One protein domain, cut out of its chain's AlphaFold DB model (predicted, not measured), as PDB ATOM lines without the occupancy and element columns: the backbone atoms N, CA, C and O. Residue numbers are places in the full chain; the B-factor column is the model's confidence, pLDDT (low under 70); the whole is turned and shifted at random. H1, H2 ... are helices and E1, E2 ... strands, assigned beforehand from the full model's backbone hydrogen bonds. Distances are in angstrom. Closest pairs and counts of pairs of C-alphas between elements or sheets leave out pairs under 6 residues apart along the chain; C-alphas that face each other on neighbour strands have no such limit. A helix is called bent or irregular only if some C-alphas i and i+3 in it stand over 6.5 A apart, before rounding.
ATOM      1  N   SER A 245      41.982  -9.060  32.749       69.44
ATOM      2  CA  SER A 245      43.087  -8.176  33.141       69.44
ATOM      3  C   SER A 245      43.319  -8.263  34.643       69.44
ATOM      4  O   SER A 245      42.387  -8.062  35.421       69.44
ATOM      5  N   VAL A 246      44.557  -8.558  35.051       73.50
ATOM      6  CA  VAL A 246      44.997  -8.305  36.428       73.50
ATOM      7  C   VAL A 246      45.125  -6.797  36.573       73.50
ATOM      8  O   VAL A 246      45.907  -6.165  35.862       73.50
ATOM      9  N   VAL A 247      44.343  -6.222  37.477       73.69
ATOM     10  CA  VAL A 247      44.431  -4.812  37.843       73.69
ATOM     11  C   VAL A 247      44.475  -4.687  39.356       73.69
ATOM     12  O   VAL A 247      43.831  -5.436  40.087       73.69
ATOM     13  N   GLU A 248      45.247  -3.720  39.823       76.12
ATOM     14  CA  GLU A 248      45.261  -3.319  41.223       76.12
ATOM     15  C   GLU A 248      43.901  -2.690  41.577       76.12
ATOM     16  O   GLU A 248      43.333  -1.918  40.790       76.12
ATOM     17  N   TYR A 249      43.330  -3.051  42.726       70.81
ATOM     18  CA  TYR A 249      42.049  -2.532  43.193       70.81
ATOM     19  C   TYR A 249      42.235  -1.111  43.734       70.81
ATOM     20  O   TYR A 249      42.316  -0.862  44.932       70.81
ATOM     21  N   VAL A 250      42.317  -0.163  42.806       65.12
ATOM     22  CA  VAL A 250      42.342   1.271  43.093       65.12
ATOM     23  C   VAL A 250      40.897   1.758  43.244       65.12
ATOM     24  O   VAL A 250      40.095   1.641  42.312       65.12
ATOM     25  N   CYS A 251      40.545   2.316  44.405       60.03
ATOM     26  CA  CYS A 251      39.195   2.785  44.734       60.03
ATOM     27  C   CYS A 251      38.999   4.284  44.410       60.03
ATOM     28  O   CYS A 251      38.143   4.969  44.989       60.03
ATOM     29  N   GLU A 252      39.782   4.804  43.459       58.44
ATOM     30  CA  GLU A 252      39.763   6.201  43.032       58.44
ATOM     31  C   GLU A 252      38.397   6.615  42.473       58.44
ATOM     32  O   GLU A 252      37.934   6.151  41.428       58.44
ATOM     33  N   ARG A 253      37.767   7.579  43.152       62.50
ATOM     34  CA  ARG A 253      36.570   8.259  42.654       62.50
ATOM     35  C   ARG A 253      36.933   9.082  41.410       62.50
ATOM     36  O   ARG A 253      37.720  10.022  41.547       62.50
ATOM     37  N   PRO A 254      36.299   8.861  40.239       71.75
ATOM     38  CA  PRO A 254      36.557   9.664  39.048       71.75
ATOM     39  C   PRO A 254      36.386  11.169  39.343       71.75
ATOM     40  O   PRO A 254      35.352  11.548  39.907       71.75
ATOM     41  N   PRO A 255      37.327  12.059  38.957       69.44
ATOM     42  CA  PRO A 255      37.379  13.438  39.468       69.44
ATOM     43  C   PRO A 255      36.104  14.278  39.289       69.44
ATOM     44  O   PRO A 255      35.852  15.200  40.062       69.44
ATOM     45  N   ARG A 256      35.281  13.958  38.281       72.25
ATOM     46  CA  ARG A 256      34.024  14.662  37.954       72.25
ATOM     47  C   ARG A 256      32.762  14.014  38.540       72.25
ATOM     48  O   ARG A 256      31.667  14.516  38.312       72.25
ATOM     49  N   MET A 257      32.887  12.908  39.271       68.31
ATOM     50  CA  MET A 257      31.748  12.144  39.776       68.31
ATOM     51  C   MET A 257      31.355  12.583  41.202       68.31
ATOM     52  O   MET A 257      32.233  12.666  42.068       68.31
ATOM     53  N   PRO A 258      30.067  12.859  41.497       80.38
ATOM     54  CA  PRO A 258      29.626  13.215  42.848       80.38
ATOM     55  C   PRO A 258      29.739  12.041  43.831       80.38
ATOM     56  O   PRO A 258      29.405  10.908  43.486       80.38
ATOM     57  N   LEU A 259      30.129  12.321  45.080       70.94
ATOM     58  CA  LEU A 259      30.284  11.316  46.148       70.94
ATOM     59  C   LEU A 259      29.022  10.459  46.344       70.94
ATOM     60  O   LEU A 259      29.096   9.238  46.290       70.94
ATOM     61  N   ALA A 260      27.845  11.084  46.438       73.62
ATOM     62  CA  ALA A 260      26.572  10.376  46.617       73.62
ATOM     63  C   ALA A 260      26.166   9.476  45.426       73.62
ATOM     64  O   ALA A 260      25.293   8.619  45.578       73.62
ATOM     65  N   THR A 261      26.775   9.663  44.250       72.00
ATOM     66  CA  THR A 261      26.621   8.773  43.088       72.00
ATOM     67  C   THR A 261      27.679   7.669  43.116       72.00
ATOM     68  O   THR A 261      27.367   6.514  42.832       72.00
ATOM     69  N   TRP A 262      28.913   8.009  43.507       66.25
ATOM     70  CA  TRP A 262      30.023   7.068  43.667       66.25
ATOM     71  C   TRP A 262      29.709   6.011  44.724       66.25
ATOM     72  O   TRP A 262      29.739   4.828  44.420       66.25
ATOM     73  N   ASP A 263      29.261   6.410  45.915       65.62
ATOM     74  CA  ASP A 263      28.915   5.482  47.003       65.62
ATOM     75  C   ASP A 263      27.691   4.602  46.703       65.62
ATOM     76  O   ASP A 263      27.463   3.607  47.394       65.62
ATOM     77  N   LYS A 264      26.911   4.937  45.665       66.69
ATOM     78  CA  LYS A 264      25.855   4.069  45.128       66.69
ATOM     79  C   LYS A 264      26.407   3.073  44.111       66.69
ATOM     80  O   LYS A 264      26.128   1.891  44.248       66.69
ATOM     81  N   GLN A 265      27.224   3.501  43.145       59.75
ATOM     82  CA  GLN A 265      27.817   2.580  42.161       59.75
ATOM     83  C   GLN A 265      28.868   1.640  42.778       59.75
ATOM     84  O   GLN A 265      28.868   0.452  42.469       59.75
ATOM     85  N   ARG A 266      29.674   2.118  43.736       59.00
ATOM     86  CA  ARG A 266      30.642   1.318  44.515       59.00
ATOM     87  C   ARG A 266      29.979   0.181  45.311       59.00
ATOM     88  O   ARG A 266      30.616  -0.822  45.588       59.00
ATOM     89  N   LYS A 267      28.694   0.331  45.666       56.19
ATOM     90  CA  LYS A 267      27.867  -0.697  46.333       56.19
ATOM     91  C   LYS A 267      27.111  -1.619  45.367       56.19
ATOM     92  O   LYS A 267      26.426  -2.526  45.822       56.19
ATOM     93  N   VAL A 268      27.200  -1.370  44.060       57.62
ATOM     94  CA  VAL A 268      26.569  -2.180  43.001       57.62
ATOM     95  C   VAL A 268      27.611  -2.987  42.219       57.62
ATOM     96  O   VAL A 268      27.281  -4.046  41.697       57.62
ATOM     97  N   HIS A 269      28.873  -2.544  42.183       56.00
ATOM     98  CA  HIS A 269      29.952  -3.221  41.461       56.00
ATOM     99  C   HIS A 269      31.127  -3.597  42.374       56.00
ATOM    100  O   HIS A 269      31.978  -2.765  42.678       56.00
ATOM    101  N   ASN A 270      31.199  -4.887  42.721       65.12
ATOM    102  CA  ASN A 270      32.412  -5.598  43.147       65.12
ATOM    103  C   ASN A 270      33.248  -4.917  44.257       65.12
ATOM    104  O   ASN A 270      34.437  -4.658  44.077       65.12
ATOM    105  N   SER A 271      32.646  -4.645  45.418       77.62
ATOM    106  CA  SER A 271      33.400  -4.368  46.656       77.62
ATOM    107  C   SER A 271      33.850  -5.641  47.388       77.62
ATOM    108  O   SER A 271      34.627  -5.564  48.333       77.62
ATOM    109  N   GLU A 272      33.320  -6.794  46.980       87.19
ATOM    110  CA  GLU A 272      33.547  -8.117  47.564       87.19
ATOM    111  C   GLU A 272      33.817  -9.120  46.437       87.19
ATOM    112  O   GLU A 272      33.212  -9.028  45.363       87.19
ATOM    113  N   CYS A 273      34.712 -10.077  46.674       87.25
ATOM    114  CA  CYS A 273      34.986 -11.165  45.745       87.25
ATOM    115  C   CYS A 273      33.799 -12.143  45.729       87.25
ATOM    116  O   CYS A 273      33.481 -12.727  46.765       87.25
ATOM    117  N   PRO A 274      33.167 -12.423  44.577       84.44
ATOM    118  CA  PRO A 274      31.965 -13.258  44.501       84.44
ATOM    119  C   PRO A 274      32.226 -14.766  44.703       84.44
ATOM    120  O   PRO A 274      31.335 -15.576  44.454       84.44
ATOM    121  N   ILE A 275      33.441 -15.149  45.117       88.12
ATOM    122  CA  ILE A 275      33.881 -16.538  45.316       88.12
ATOM    123  C   ILE A 275      34.166 -16.805  46.804       88.12
ATOM    124  O   ILE A 275      33.578 -17.722  47.371       88.12
ATOM    125  N   CYS A 276      35.014 -15.995  47.454       91.19
ATOM    126  CA  CYS A 276      35.298 -16.095  48.897       91.19
ATOM    127  C   CYS A 276      34.436 -15.168  49.780       91.19
ATOM    128  O   CYS A 276      34.380 -15.372  50.989       91.19
ATOM    129  N   LEU A 277      33.736 -14.189  49.189       90.56
ATOM    130  CA  LEU A 277      32.942 -13.145  49.863       90.56
ATOM    131  C   LEU A 277      33.759 -12.173  50.740       90.56
ATOM    132  O   LEU A 277      33.200 -11.425  51.543       90.56
ATOM    133  N   GLU A 278      35.080 -12.148  50.566       89.88
ATOM    134  CA  GLU A 278      35.982 -11.197  51.220       89.88
ATOM    135  C   GLU A 278      35.944  -9.834  50.516       89.88
ATOM    136  O   GLU A 278      35.696  -9.747  49.310       89.88
ATOM    137  N   LYS A 279      36.167  -8.755  51.273       89.38
ATOM    138  CA  LYS A 279      36.185  -7.377  50.757       89.38
ATOM    139  C   LYS A 279      37.543  -7.059  50.161       89.38
ATOM    140  O   LYS A 279      38.546  -7.358  50.794       89.38
ATOM    141  N   PHE A 280      37.548  -6.401  49.006       86.56
ATOM    142  CA  PHE A 280      38.786  -5.895  48.420       86.56
ATOM    143  C   PHE A 280      39.272  -4.660  49.185       86.56
ATOM    144  O   PHE A 280      38.521  -3.691  49.351       86.56
ATOM    145  N   GLU A 281      40.524  -4.690  49.627       85.94
ATOM    146  CA  GLU A 281      41.243  -3.537  50.159       85.94
ATOM    147  C   GLU A 281      41.964  -2.771  49.033       85.94
ATOM    148  O   GLU A 281      42.133  -3.249  47.907       85.94
ATOM    149  N   GLU A 282      42.334  -1.517  49.297       82.25
ATOM    150  CA  GLU A 282      42.952  -0.655  48.284       82.25
ATOM    151  C   GLU A 282      44.421  -1.051  48.068       82.25
ATOM    152  O   GLU A 282      45.250  -0.896  48.963       82.25
ATOM    153  N   GLY A 283      44.720  -1.583  46.878       81.50
ATOM    154  CA  GLY A 283      45.996  -2.238  46.552       81.50
ATOM    155  C   GLY A 283      45.894  -3.749  46.289       81.50
ATOM    156  O   GLY A 283      46.859  -4.349  45.816       81.50
ATOM    157  N   ASP A 284      44.735  -4.377  46.529       85.31
ATOM    158  CA  ASP A 284      44.546  -5.806  46.246       85.31
ATOM    159  C   ASP A 284      44.676  -6.131  44.755       85.31
ATOM    160  O   ASP A 284      44.218  -5.389  43.882       85.31
ATOM    161  N   ARG A 285      45.244  -7.297  44.437       82.31
ATOM    162  CA  ARG A 285      45.295  -7.796  43.060       82.31
ATOM    163  C   ARG A 285      44.010  -8.518  42.701       82.31
ATOM    164  O   ARG A 285      43.711  -9.591  43.230       82.31
ATOM    165  N   VAL A 286      43.270  -7.942  41.757       86.12
ATOM    166  CA  VAL A 286      42.011  -8.511  41.279       86.12
ATOM    167  C   VAL A 286      42.055  -8.764  39.779       86.12
ATOM    168  O   VAL A 286      42.459  -7.915  38.982       86.12
ATOM    169  N   TRP A 287      41.566  -9.927  39.366       83.69
ATOM    170  CA  TRP A 287      41.213 -10.151  37.971       83.69
ATOM    171  C   TRP A 287      39.895  -9.450  37.683       83.69
ATOM    172  O   TRP A 287      38.885  -9.759  38.315       83.69
ATOM    173  N   ARG A 288      39.874  -8.563  36.686       82.19
ATOM    174  CA  ARG A 288      38.629  -8.103  36.068       82.19
ATOM    175  C   ARG A 288      38.361  -8.891  34.796       82.19
ATOM    176  O   ARG A 288      39.170  -8.914  33.867       82.19
ATOM    177  N   THR A 289      37.189  -9.510  34.770       80.25
ATOM    178  CA  THR A 289      36.600 -10.112  33.569       80.25
ATOM    179  C   THR A 289      36.118  -9.018  32.596       80.25
ATOM    180  O   THR A 289      35.834  -7.901  33.040       80.25
ATOM    181  N   PRO A 290      35.940  -9.305  31.289       73.56
ATOM    182  CA  PRO A 290      35.324  -8.357  30.350       73.56
ATOM    183  C   PRO A 290      33.927  -7.888  30.785       73.56
ATOM    184  O   PRO A 290      33.580  -6.727  30.590       73.56
ATOM    185  N   CYS A 291      33.163  -8.750  31.472       76.12
ATOM    186  CA  CYS A 291      31.877  -8.403  32.086       76.12
ATOM    187  C   CYS A 291      32.015  -7.586  33.398       76.12
ATOM    188  O   CYS A 291      31.102  -7.556  34.219       76.12
ATOM    189  N   GLN A 292      33.172  -6.952  33.624       79.94
ATOM    190  CA  GLN A 292      33.542  -6.083  34.752       79.94
ATOM    191  C   GLN A 292      33.452  -6.689  36.165       79.94
ATOM    192  O   GLN A 292      33.659  -5.968  37.142       79.94
ATOM    193  N   HIS A 293      33.198  -7.991  36.313       83.38
ATOM    194  CA  HIS A 293      33.232  -8.650  37.621       83.38
ATOM    195  C   HIS A 293      34.682  -8.823  38.079       83.38
ATOM    196  O   HIS A 293      35.526  -9.235  37.273       83.38
ATOM    197  N   ALA A 294      34.950  -8.511  39.351       86.62
ATOM    198  CA  ALA A 294      36.268  -8.626  39.972       86.62
ATOM    199  C   ALA A 294      36.334  -9.833  40.919       86.62
ATOM    200  O   ALA A 294      35.371 -10.102  41.635       86.62
ATOM    201  N   ALA A 295      37.465 -10.537  40.943       87.88
ATOM    202  CA  ALA A 295      37.741 -11.652  41.852       87.88
ATOM    203  C   ALA A 295      39.220 -11.652  42.278       87.88
ATOM    204  O   ALA A 295      40.072 -11.192  41.514       87.88
ATOM    205  N   CYS A 296      39.525 -12.174  43.472       87.88
ATOM    206  CA  CYS A 296      40.902 -12.313  43.963       87.88
ATOM    207  C   CYS A 296      41.740 -13.201  43.029       87.88
ATOM    208  O   CYS A 296      41.211 -14.163  42.460       87.88
ATOM    209  N   GLU A 297      43.043 -12.911  42.924       83.62
ATOM    210  CA  GLU A 297      44.003 -13.668  42.101       83.62
ATOM    211  C   GLU A 297      43.932 -15.183  42.385       83.62
ATOM    212  O   GLU A 297      43.660 -15.961  41.469       83.62
ATOM    213  N   ASP A 298      44.002 -15.582  43.660       86.00
ATOM    214  CA  ASP A 298      43.960 -16.987  44.099       86.00
ATOM    215  C   ASP A 298      42.567 -17.648  44.044       86.00
ATOM    216  O   ASP A 298      42.455 -18.872  44.107       86.00
ATOM    217  N   CYS A 299      41.480 -16.874  43.942       87.25
ATOM    218  CA  CYS A 299      40.117 -17.424  43.950       87.25
ATOM    219  C   CYS A 299      39.590 -17.752  42.551       87.25
ATOM    220  O   CYS A 299      38.782 -18.672  42.405       87.25
ATOM    221  N   LEU A 300      40.006 -17.002  41.525       83.00
ATOM    222  CA  LEU A 300      39.413 -17.127  40.195       83.00
ATOM    223  C   LEU A 300      39.858 -18.404  39.465       83.00
ATOM    224  O   LEU A 300      39.010 -19.096  38.901       83.00
ATOM    225  N   GLU A 301      41.148 -18.761  39.494       79.50
ATOM    226  CA  GLU A 301      41.641 -19.960  38.794       79.50
ATOM    227  C   GLU A 301      40.997 -21.265  39.325       79.50
ATOM    228  O   GLU A 301      40.449 -22.017  38.508       79.50
ATOM    229  N   PRO A 302      40.943 -21.536  40.649       84.06
ATOM    230  CA  PRO A 302      40.286 -22.738  41.169       84.06
ATOM    231  C   PRO A 302      38.782 -22.791  40.870       84.06
ATOM    232  O   PRO A 302      38.236 -23.878  40.687       84.06
ATOM    233  N   TYR A 303      38.112 -21.636  40.796       82.69
ATOM    234  CA  TYR A 303      36.685 -21.553  40.477       82.69
ATOM    235  C   TYR A 303      36.390 -21.838  39.000       82.69
ATOM    236  O   TYR A 303      35.389 -22.480  38.687       82.69
ATOM    237  N   LEU A 304      37.251 -21.386  38.081       78.94
ATOM    238  CA  LEU A 304      37.072 -21.593  36.640       78.94
ATOM    239  C   LEU A 304      37.415 -23.015  36.188       78.94
ATOM    240  O   LEU A 304      36.797 -23.516  35.248       78.94
ATOM    241  N   ARG A 305      38.375 -23.671  36.848       77.50
ATOM    242  CA  ARG A 305      38.907 -24.979  36.435       77.50
ATOM    243  C   ARG A 305      37.818 -26.048  36.194       77.50
ATOM    244  O   ARG A 305      37.802 -26.588  35.091       77.50
ATOM    245  N   PRO A 306      36.810 -26.255  37.070       77.88
ATOM    246  CA  PRO A 306      35.722 -27.203  36.803       77.88
ATOM    247  C   PRO A 306      34.862 -26.871  35.570       77.88
ATOM    248  O   PRO A 306      34.320 -27.780  34.939       77.88
ATOM    249  N   PHE A 307      34.719 -25.591  35.201       73.62
ATOM    250  CA  PHE A 307      33.999 -25.181  33.985       73.62
ATOM    251  C   PHE A 307      34.833 -25.428  32.720       73.62
ATOM    252  O   PHE A 307      34.284 -25.803  31.681       73.62
ATOM    253  N   ILE A 308      36.156 -25.272  32.810       69.50
ATOM    254  CA  ILE A 308      37.100 -25.634  31.743       69.50
ATOM    255  C   ILE A 308      37.077 -27.160  31.541       69.50
ATOM    256  O   ILE A 308      36.822 -27.625  30.430       69.50
ATOM    257  N   ASP A 309      37.212 -27.932  32.621       69.06
ATOM    258  CA  ASP A 309      37.233 -29.401  32.599       69.06
ATOM    259  C   ASP A 309      35.922 -29.997  32.045       69.06
ATOM    260  O   ASP A 309      35.936 -30.865  31.166       69.06
ATOM    261  N   THR A 310      34.760 -29.513  32.506       68.31
ATOM    262  CA  THR A 310      33.454 -30.007  32.025       68.31
ATOM    263  C   THR A 310      33.176 -29.626  30.573       68.31
ATOM    264  O   THR A 310      32.676 -30.452  29.808       68.31
ATOM    265  N   SER A 311      33.543 -28.419  30.142       63.38
ATOM    266  CA  SER A 311      33.362 -28.009  28.744       63.38
ATOM    267  C   SER A 311      34.362 -28.654  27.780       63.38
ATOM    268  O   SER A 311      34.022 -28.865  26.615       63.38
ATOM    269  N   ALA A 312      35.550 -29.045  28.254       60.47
ATOM    270  CA  ALA A 312      36.461 -29.919  27.522       60.47
ATOM    271  C   ALA A 312      35.879 -31.340  27.373       60.47
ATOM    272  O   ALA A 312      35.934 -31.913  26.284       60.47
ATOM    273  N   ALA A 313      35.245 -31.885  28.417       60.53
ATOM    274  CA  ALA A 313      34.581 -33.191  28.360       60.53
ATOM    275  C   ALA A 313      33.372 -33.215  27.395       60.53
ATOM    276  O   ALA A 313      33.206 -34.173  26.634       60.53
ATOM    277  N   ASP A 314      32.555 -32.156  27.366       57.59
ATOM    278  CA  ASP A 314      31.422 -32.024  26.433       57.59
ATOM    279  C   ASP A 314      31.795 -31.469  25.043       57.59
ATOM    280  O   ASP A 314      30.952 -31.440  24.137       57.59
ATOM    281  N   ALA A 315      33.067 -31.129  24.797       54.31
ATOM    282  CA  ALA A 315      33.551 -30.703  23.480       54.31
ATOM    283  C   ALA A 315      33.325 -31.755  22.378       54.31
ATOM    284  O   ALA A 315      33.159 -31.405  21.210       54.31
ATOM    285  N   GLY A 316      33.226 -33.038  22.744       53.44
ATOM    286  CA  GLY A 316      32.846 -34.122  21.832       53.44
ATOM    287  C   GLY A 316      31.388 -34.092  21.340       53.44
ATOM    288  O   GLY A 316      31.011 -34.960  20.555       53.44
ATOM    289  N   LYS A 317      30.553 -33.140  21.796       55.16
ATOM    290  CA  LYS A 317      29.096 -33.089  21.545       55.16
ATOM    291  C   LYS A 317      28.594 -31.726  21.027       55.16
ATOM    292  O   LYS A 317      27.505 -31.294  21.386       55.16
ATOM    293  N   ASN A 318      29.362 -31.044  20.173       51.38
ATOM    294  CA  ASN A 318      28.994 -29.762  19.532       51.38
ATOM    295  C   ASN A 318      28.713 -28.570  20.492       51.38
ATOM    296  O   ASN A 318      28.144 -27.573  20.052       51.38
ATOM    297  N   LEU A 319      29.073 -28.658  21.780       50.41
ATOM    298  CA  LEU A 319      28.702 -27.673  22.816       50.41
ATOM    299  C   LEU A 319      29.851 -26.756  23.281       50.41
ATOM    300  O   LEU A 319      29.606 -25.764  23.967       50.41
ATOM    301  N   SER A 320      31.098 -27.046  22.899       50.44
ATOM    302  CA  SER A 320      32.295 -26.342  23.389       50.44
ATOM    303  C   SER A 320      32.332 -24.845  23.071       50.44
ATOM    304  O   SER A 320      32.860 -24.078  23.871       50.44
ATOM    305  N   THR A 321      31.744 -24.392  21.961       52.72
ATOM    306  CA  THR A 321      31.667 -22.958  21.623       52.72
ATOM    307  C   THR A 321      30.835 -22.142  22.614       52.72
ATOM    308  O   THR A 321      31.093 -20.952  22.769       52.72
ATOM    309  N   TYR A 322      29.871 -22.747  23.316       52.53
ATOM    310  CA  TYR A 322      28.959 -22.016  24.203       52.53
ATOM    311  C   TYR A 322      29.487 -21.813  25.628       52.53
ATOM    312  O   TYR A 322      29.147 -20.816  26.269       52.53
ATOM    313  N   ALA A 323      30.323 -22.726  26.127       55.75
ATOM    314  CA  ALA A 323      30.878 -22.632  27.478       55.75
ATOM    315  C   ALA A 323      31.883 -21.478  27.624       55.75
ATOM    316  O   ALA A 323      31.919 -20.817  28.656       55.75
ATOM    317  N   TYR A 324      32.653 -21.200  26.568       58.44
ATOM    318  CA  TYR A 324      33.660 -20.135  26.547       58.44
ATOM    319  C   TYR A 324      33.136 -18.785  26.047       58.44
ATOM    320  O   TYR A 324      33.853 -17.791  26.124       58.44
ATOM    321  N   ALA A 325      31.893 -18.731  25.558       63.59
ATOM    322  CA  ALA A 325      31.270 -17.492  25.107       63.59
ATOM    323  C   ALA A 325      30.796 -16.597  26.264       63.59
ATOM    324  O   ALA A 325      30.675 -15.393  26.065       63.59
ATOM    325  N   ASN A 326      30.517 -17.159  27.449       76.75
ATOM    326  CA  ASN A 326      29.834 -16.464  28.544       76.75
ATOM    327  C   ASN A 326      30.701 -16.314  29.804       76.75
ATOM    328  O   ASN A 326      31.428 -17.225  30.195       76.75
ATOM    329  N   CYS A 327      30.549 -15.181  30.487       76.81
ATOM    330  CA  CYS A 327      31.195 -14.879  31.758       76.81
ATOM    331  C   CYS A 327      30.708 -15.848  32.850       76.81
ATOM    332  O   CYS A 327      29.514 -15.883  33.142       76.81
ATOM    333  N   ALA A 328      31.604 -16.609  33.488       73.19
ATOM    334  CA  ALA A 328      31.218 -17.633  34.472       73.19
ATOM    335  C   ALA A 328      30.372 -17.081  35.644       73.19
ATOM    336  O   ALA A 328      29.502 -17.786  36.153       73.19
ATOM    337  N   MET A 329      30.583 -15.811  36.018       78.69
ATOM    338  CA  MET A 329      29.895 -15.156  37.136       78.69
ATOM    339  C   MET A 329      28.453 -14.726  36.809       78.69
ATOM    340  O   MET A 329      27.532 -15.092  37.534       78.69
ATOM    341  N   CYS A 330      28.233 -13.963  35.728       79.38
ATOM    342  CA  CYS A 330      26.911 -13.410  35.374       79.38
ATOM    343  C   CYS A 330      26.191 -14.137  34.223       79.38
ATOM    344  O   CYS A 330      25.014 -13.884  33.981       79.38
ATOM    345  N   ARG A 331      26.877 -15.048  33.518       77.06
ATOM    346  CA  ARG A 331      26.425 -15.766  32.308       77.06
ATOM    347  C   ARG A 331      26.118 -14.892  31.084       77.06
ATOM    348  O   ARG A 331      25.593 -15.409  30.100       77.06
ATOM    349  N   GLU A 332      26.475 -13.611  31.100       75.44
ATOM    350  CA  GLU A 332      26.418 -12.752  29.909       75.44
ATOM    351  C   GLU A 332      27.542 -13.103  28.919       75.44
ATOM    352  O   GLU A 332      28.635 -13.478  29.359       75.44
ATOM    353  N   PRO A 333      27.321 -12.977  27.597       68.81
ATOM    354  CA  PRO A 333      28.365 -13.212  26.608       68.81
ATOM    355  C   PRO A 333      29.487 -12.172  26.723       68.81
ATOM    356  O   PRO A 333      29.215 -10.980  26.852       68.81
ATOM    357  N   PHE A 334      30.746 -12.611  26.627       63.41
ATOM    358  CA  PHE A 334      31.915 -11.718  26.632       63.41
ATOM    359  C   PHE A 334      31.918 -10.745  25.444       63.41
ATOM    360  O   PHE A 334      32.404  -9.626  25.577       63.41
ATOM    361  N   ASP A 335      31.360 -11.170  24.306       70.62
ATOM    362  CA  ASP A 335      31.115 -10.338  23.131       70.62
ATOM    363  C   ASP A 335      29.753 -10.730  22.497       70.62
ATOM    364  O   ASP A 335      29.563 -11.882  22.083       70.62
ATOM    365  N   PRO A 336      28.766  -9.811  22.433       66.25
ATOM    366  CA  PRO A 336      27.451 -10.077  21.852       66.25
ATOM    367  C   PRO A 336      27.432 -10.070  20.311       66.25
ATOM    368  O   PRO A 336      26.429 -10.483  19.724       66.25
ATOM    369  N   GLU A 337      28.487  -9.605  19.640       72.38
ATOM    370  CA  GLU A 337      28.682  -9.746  18.193       72.38
ATOM    371  C   GLU A 337      29.362 -11.078  17.861       72.38
ATOM    372  O   GLU A 337      28.880 -11.793  16.980       72.38
ATOM    373  N   GLU A 338      30.382 -11.493  18.621       66.81
ATOM    374  CA  GLU A 338      30.979 -12.830  18.457       66.81
ATOM    375  C   GLU A 338      29.960 -13.938  18.760       66.81
ATOM    376  O   GLU A 338      29.905 -14.933  18.035       66.81
ATOM    377  N   LYS A 339      29.068 -13.745  19.746       72.56
ATOM    378  CA  LYS A 339      27.940 -14.664  19.968       72.56
ATOM    379  C   LYS A 339      27.075 -14.819  18.707       72.56
ATOM    380  O   LYS A 339      26.777 -15.948  18.321       72.56
ATOM    381  N   LYS A 340      26.702 -13.717  18.042       76.81
ATOM    382  CA  LYS A 340      25.926 -13.769  16.785       76.81
ATOM    383  C   LYS A 340      26.711 -14.462  15.674       76.81
ATOM    384  O   LYS A 340      26.125 -15.217  14.908       76.81
ATOM    385  N   ALA A 341      28.024 -14.240  15.590       72.94
ATOM    386  CA  ALA A 341      28.884 -14.920  14.623       72.94
ATOM    387  C   ALA A 341      28.955 -16.439  14.878       72.94
ATOM    388  O   ALA A 341      28.904 -17.220  13.929       72.94
ATOM    389  N   ALA A 342      29.004 -16.868  16.143       68.31
ATOM    390  CA  ALA A 342      28.972 -18.278  16.530       68.31
ATOM    391  C   ALA A 342      27.608 -18.937  16.248       68.31
ATOM    392  O   ALA A 342      27.567 -20.047  15.716       68.31
ATOM    393  N   GLU A 343      26.497 -18.251  16.539       77.88
ATOM    394  CA  GLU A 343      25.140 -18.700  16.186       77.88
ATOM    395  C   GLU A 343      24.968 -18.804  14.656       77.88
ATOM    396  O   GLU A 343      24.482 -19.821  14.160       77.88
ATOM    397  N   LEU A 344      25.456 -17.819  13.891       80.81
ATOM    398  CA  LEU A 344      25.440 -17.833  12.423       80.81
ATOM    399  C   LEU A 344      26.296 -18.974  11.842       80.81
ATOM    400  O   LEU A 344      25.882 -19.635  10.891       80.81
ATOM    401  N   ALA A 345      27.472 -19.238  12.419       71.56
ATOM    402  CA  ALA A 345      28.337 -20.344  12.010       71.56
ATOM    403  C   ALA A 345      27.716 -21.717  12.328       71.56
ATOM    404  O   ALA A 345      27.832 -22.647  11.528       71.56
ATOM    405  N   GLN A 346      27.019 -21.846  13.462       71.75
ATOM    406  CA  GLN A 346      26.280 -23.060  13.810       71.75
ATOM    407  C   GLN A 346      25.096 -23.292  12.860       71.75
ATOM    408  O   GLN A 346      24.875 -24.425  12.434       71.75
ATOM    409  N   GLU A 347      24.373 -22.234  12.481       83.88
ATOM    410  CA  GLU A 347      23.285 -22.315  11.501       83.88
ATOM    411  C   GLU A 347      23.802 -22.637  10.091       83.88
ATOM    412  O   GLU A 347      23.171 -23.400   9.359       83.88
ATOM    413  N   ALA A 348      24.989 -22.143   9.728       78.50
ATOM    414  CA  ALA A 348      25.659 -22.502   8.484       78.50
ATOM    415  C   ALA A 348      26.089 -23.981   8.452       78.50
ATOM    416  O   ALA A 348      25.856 -24.647   7.445       78.50
ATOM    417  N   ASP A 349      26.659 -24.539   9.533       71.75
ATOM    418  CA  ASP A 349      27.031 -25.968   9.569       71.75
ATOM    419  C   ASP A 349      25.801 -26.890   9.711       71.75
ATOM    420  O   ASP A 349      25.801 -27.996   9.168       71.75
ATOM    421  N   ARG A 350      24.705 -26.425  10.338       81.94
ATOM    422  CA  ARG A 350      23.378 -27.076  10.278       81.94
ATOM    423  C   ARG A 350      22.863 -27.120   8.838       81.94
ATOM    424  O   ARG A 350      22.656 -28.208   8.304       81.94
ATOM    425  N   SER A 351      22.754 -25.957   8.193       84.69
ATOM    426  CA  SER A 351      22.320 -25.812   6.795       84.69
ATOM    427  C   SER A 351      23.168 -26.663   5.850       84.69
ATOM    428  O   SER A 351      22.651 -27.284   4.927       84.69
ATOM    429  N   ARG A 352      24.478 -26.743   6.102       80.19
ATOM    430  CA  ARG A 352      25.401 -27.585   5.346       80.19
ATOM    431  C   ARG A 352      25.117 -29.076   5.538       80.19
ATOM    432  O   ARG A 352      25.120 -29.791   4.546       80.19
ATOM    433  N   ARG A 353      24.839 -29.563   6.752       73.56
ATOM    434  CA  ARG A 353      24.459 -30.976   6.987       73.56
ATOM    435  C   ARG A 353      23.098 -31.318   6.381       73.56
ATOM    436  O   ARG A 353      22.910 -32.426   5.881       73.56
ATOM    437  N   GLU A 354      22.166 -30.373   6.379       82.19
ATOM    438  CA  GLU A 354      20.872 -30.505   5.698       82.19
ATOM    439  C   GLU A 354      21.050 -30.532   4.169       82.19
ATOM    440  O   GLU A 354      20.451 -31.368   3.496       82.19
ATOM    441  N   GLN A 355      21.971 -29.739   3.611       75.25
ATOM    442  CA  GLN A 355      22.366 -29.841   2.201       75.25
ATOM    443  C   GLN A 355      23.126 -31.139   1.884       75.25
ATOM    444  O   GLN A 355      22.799 -31.790   0.899       75.25
TER     445      GLN A 355
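Overview. This is residues 245 to 355 of the 794 residues of the protein "Hypothetical protein" of Phaeocystis antarctica (UniProt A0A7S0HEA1). A small three-strand sheet, E1 E2 E3, lies toward one end of a loose, elongated model, and the long helix H2 leads away from it; the chain folds back through short H3 and residues 324 to 335, then a second long helix, H4, runs off apart from H2. Residues 255 to 260 and residues 347 to 355 of H4 stick out. The printed part has 111 residues, with four named helices and three named strands in the order E1 H1 E2 E3 H2 H3 H4; the sheet is antiparallel and the class mostly helix. The radius of gyration of the C-alphas is 18.4 A and the spans are 61 by 31 by 18 A.

Arrangement. Begin at edge strand E1, residues 245 to 248, antiparallel to E2, residues 285 to 288; N 245 and O 288 are within hydrogen-bond range at 3.0 A. H1, residues 259 to 265, is not on the sheet. E2 and E3, residues 294 to 296, form a hairpin, with N 287 and O 295 within hydrogen-bond range at 2.9 A. H2, residues 297 to 317, only grazes the sheet with residues 297 to 301. It has a kink of 26 degrees near residue 307 and is only just irregular, C-alphas 313 and 316 being 6.8 A apart. Its residues 307 to 314 alone touch H3, residues 320 to 323; the closest C-alphas, of Ser 311 and Ser 320, are 5.7 A apart. H3 is close to but not clearly touching H4, residues 336 to 355; the closest C-alphas, of Thr 321 and Ala 342, are 7.4 A apart. O i to N i+4 pairs within hydrogen-bond range number 2 of 3 in H1, 11 of 17 in H2 and 15 of 16 in H4; H3 is too short for one.

Along the chain. Find C-alpha 245 at (43.087, -8.176, 33.141), where E1 begins. From C-alpha 297 at (44.003, -13.668, 42.101), H2 runs 32.0 A. H4 runs 28.3 A to C-alpha 355 at (22.366, -29.841, 2.201).

Size, cuts and confidence. The two C-alphas farthest apart, of Leu 259 and Gln 355, are 60.7 A apart. The printed part has no cut; the links H1 to E2 and H3 to H4 are long. In 39 residues pLDDT is under 70, among them residues 262 to 270 and 308 to 325.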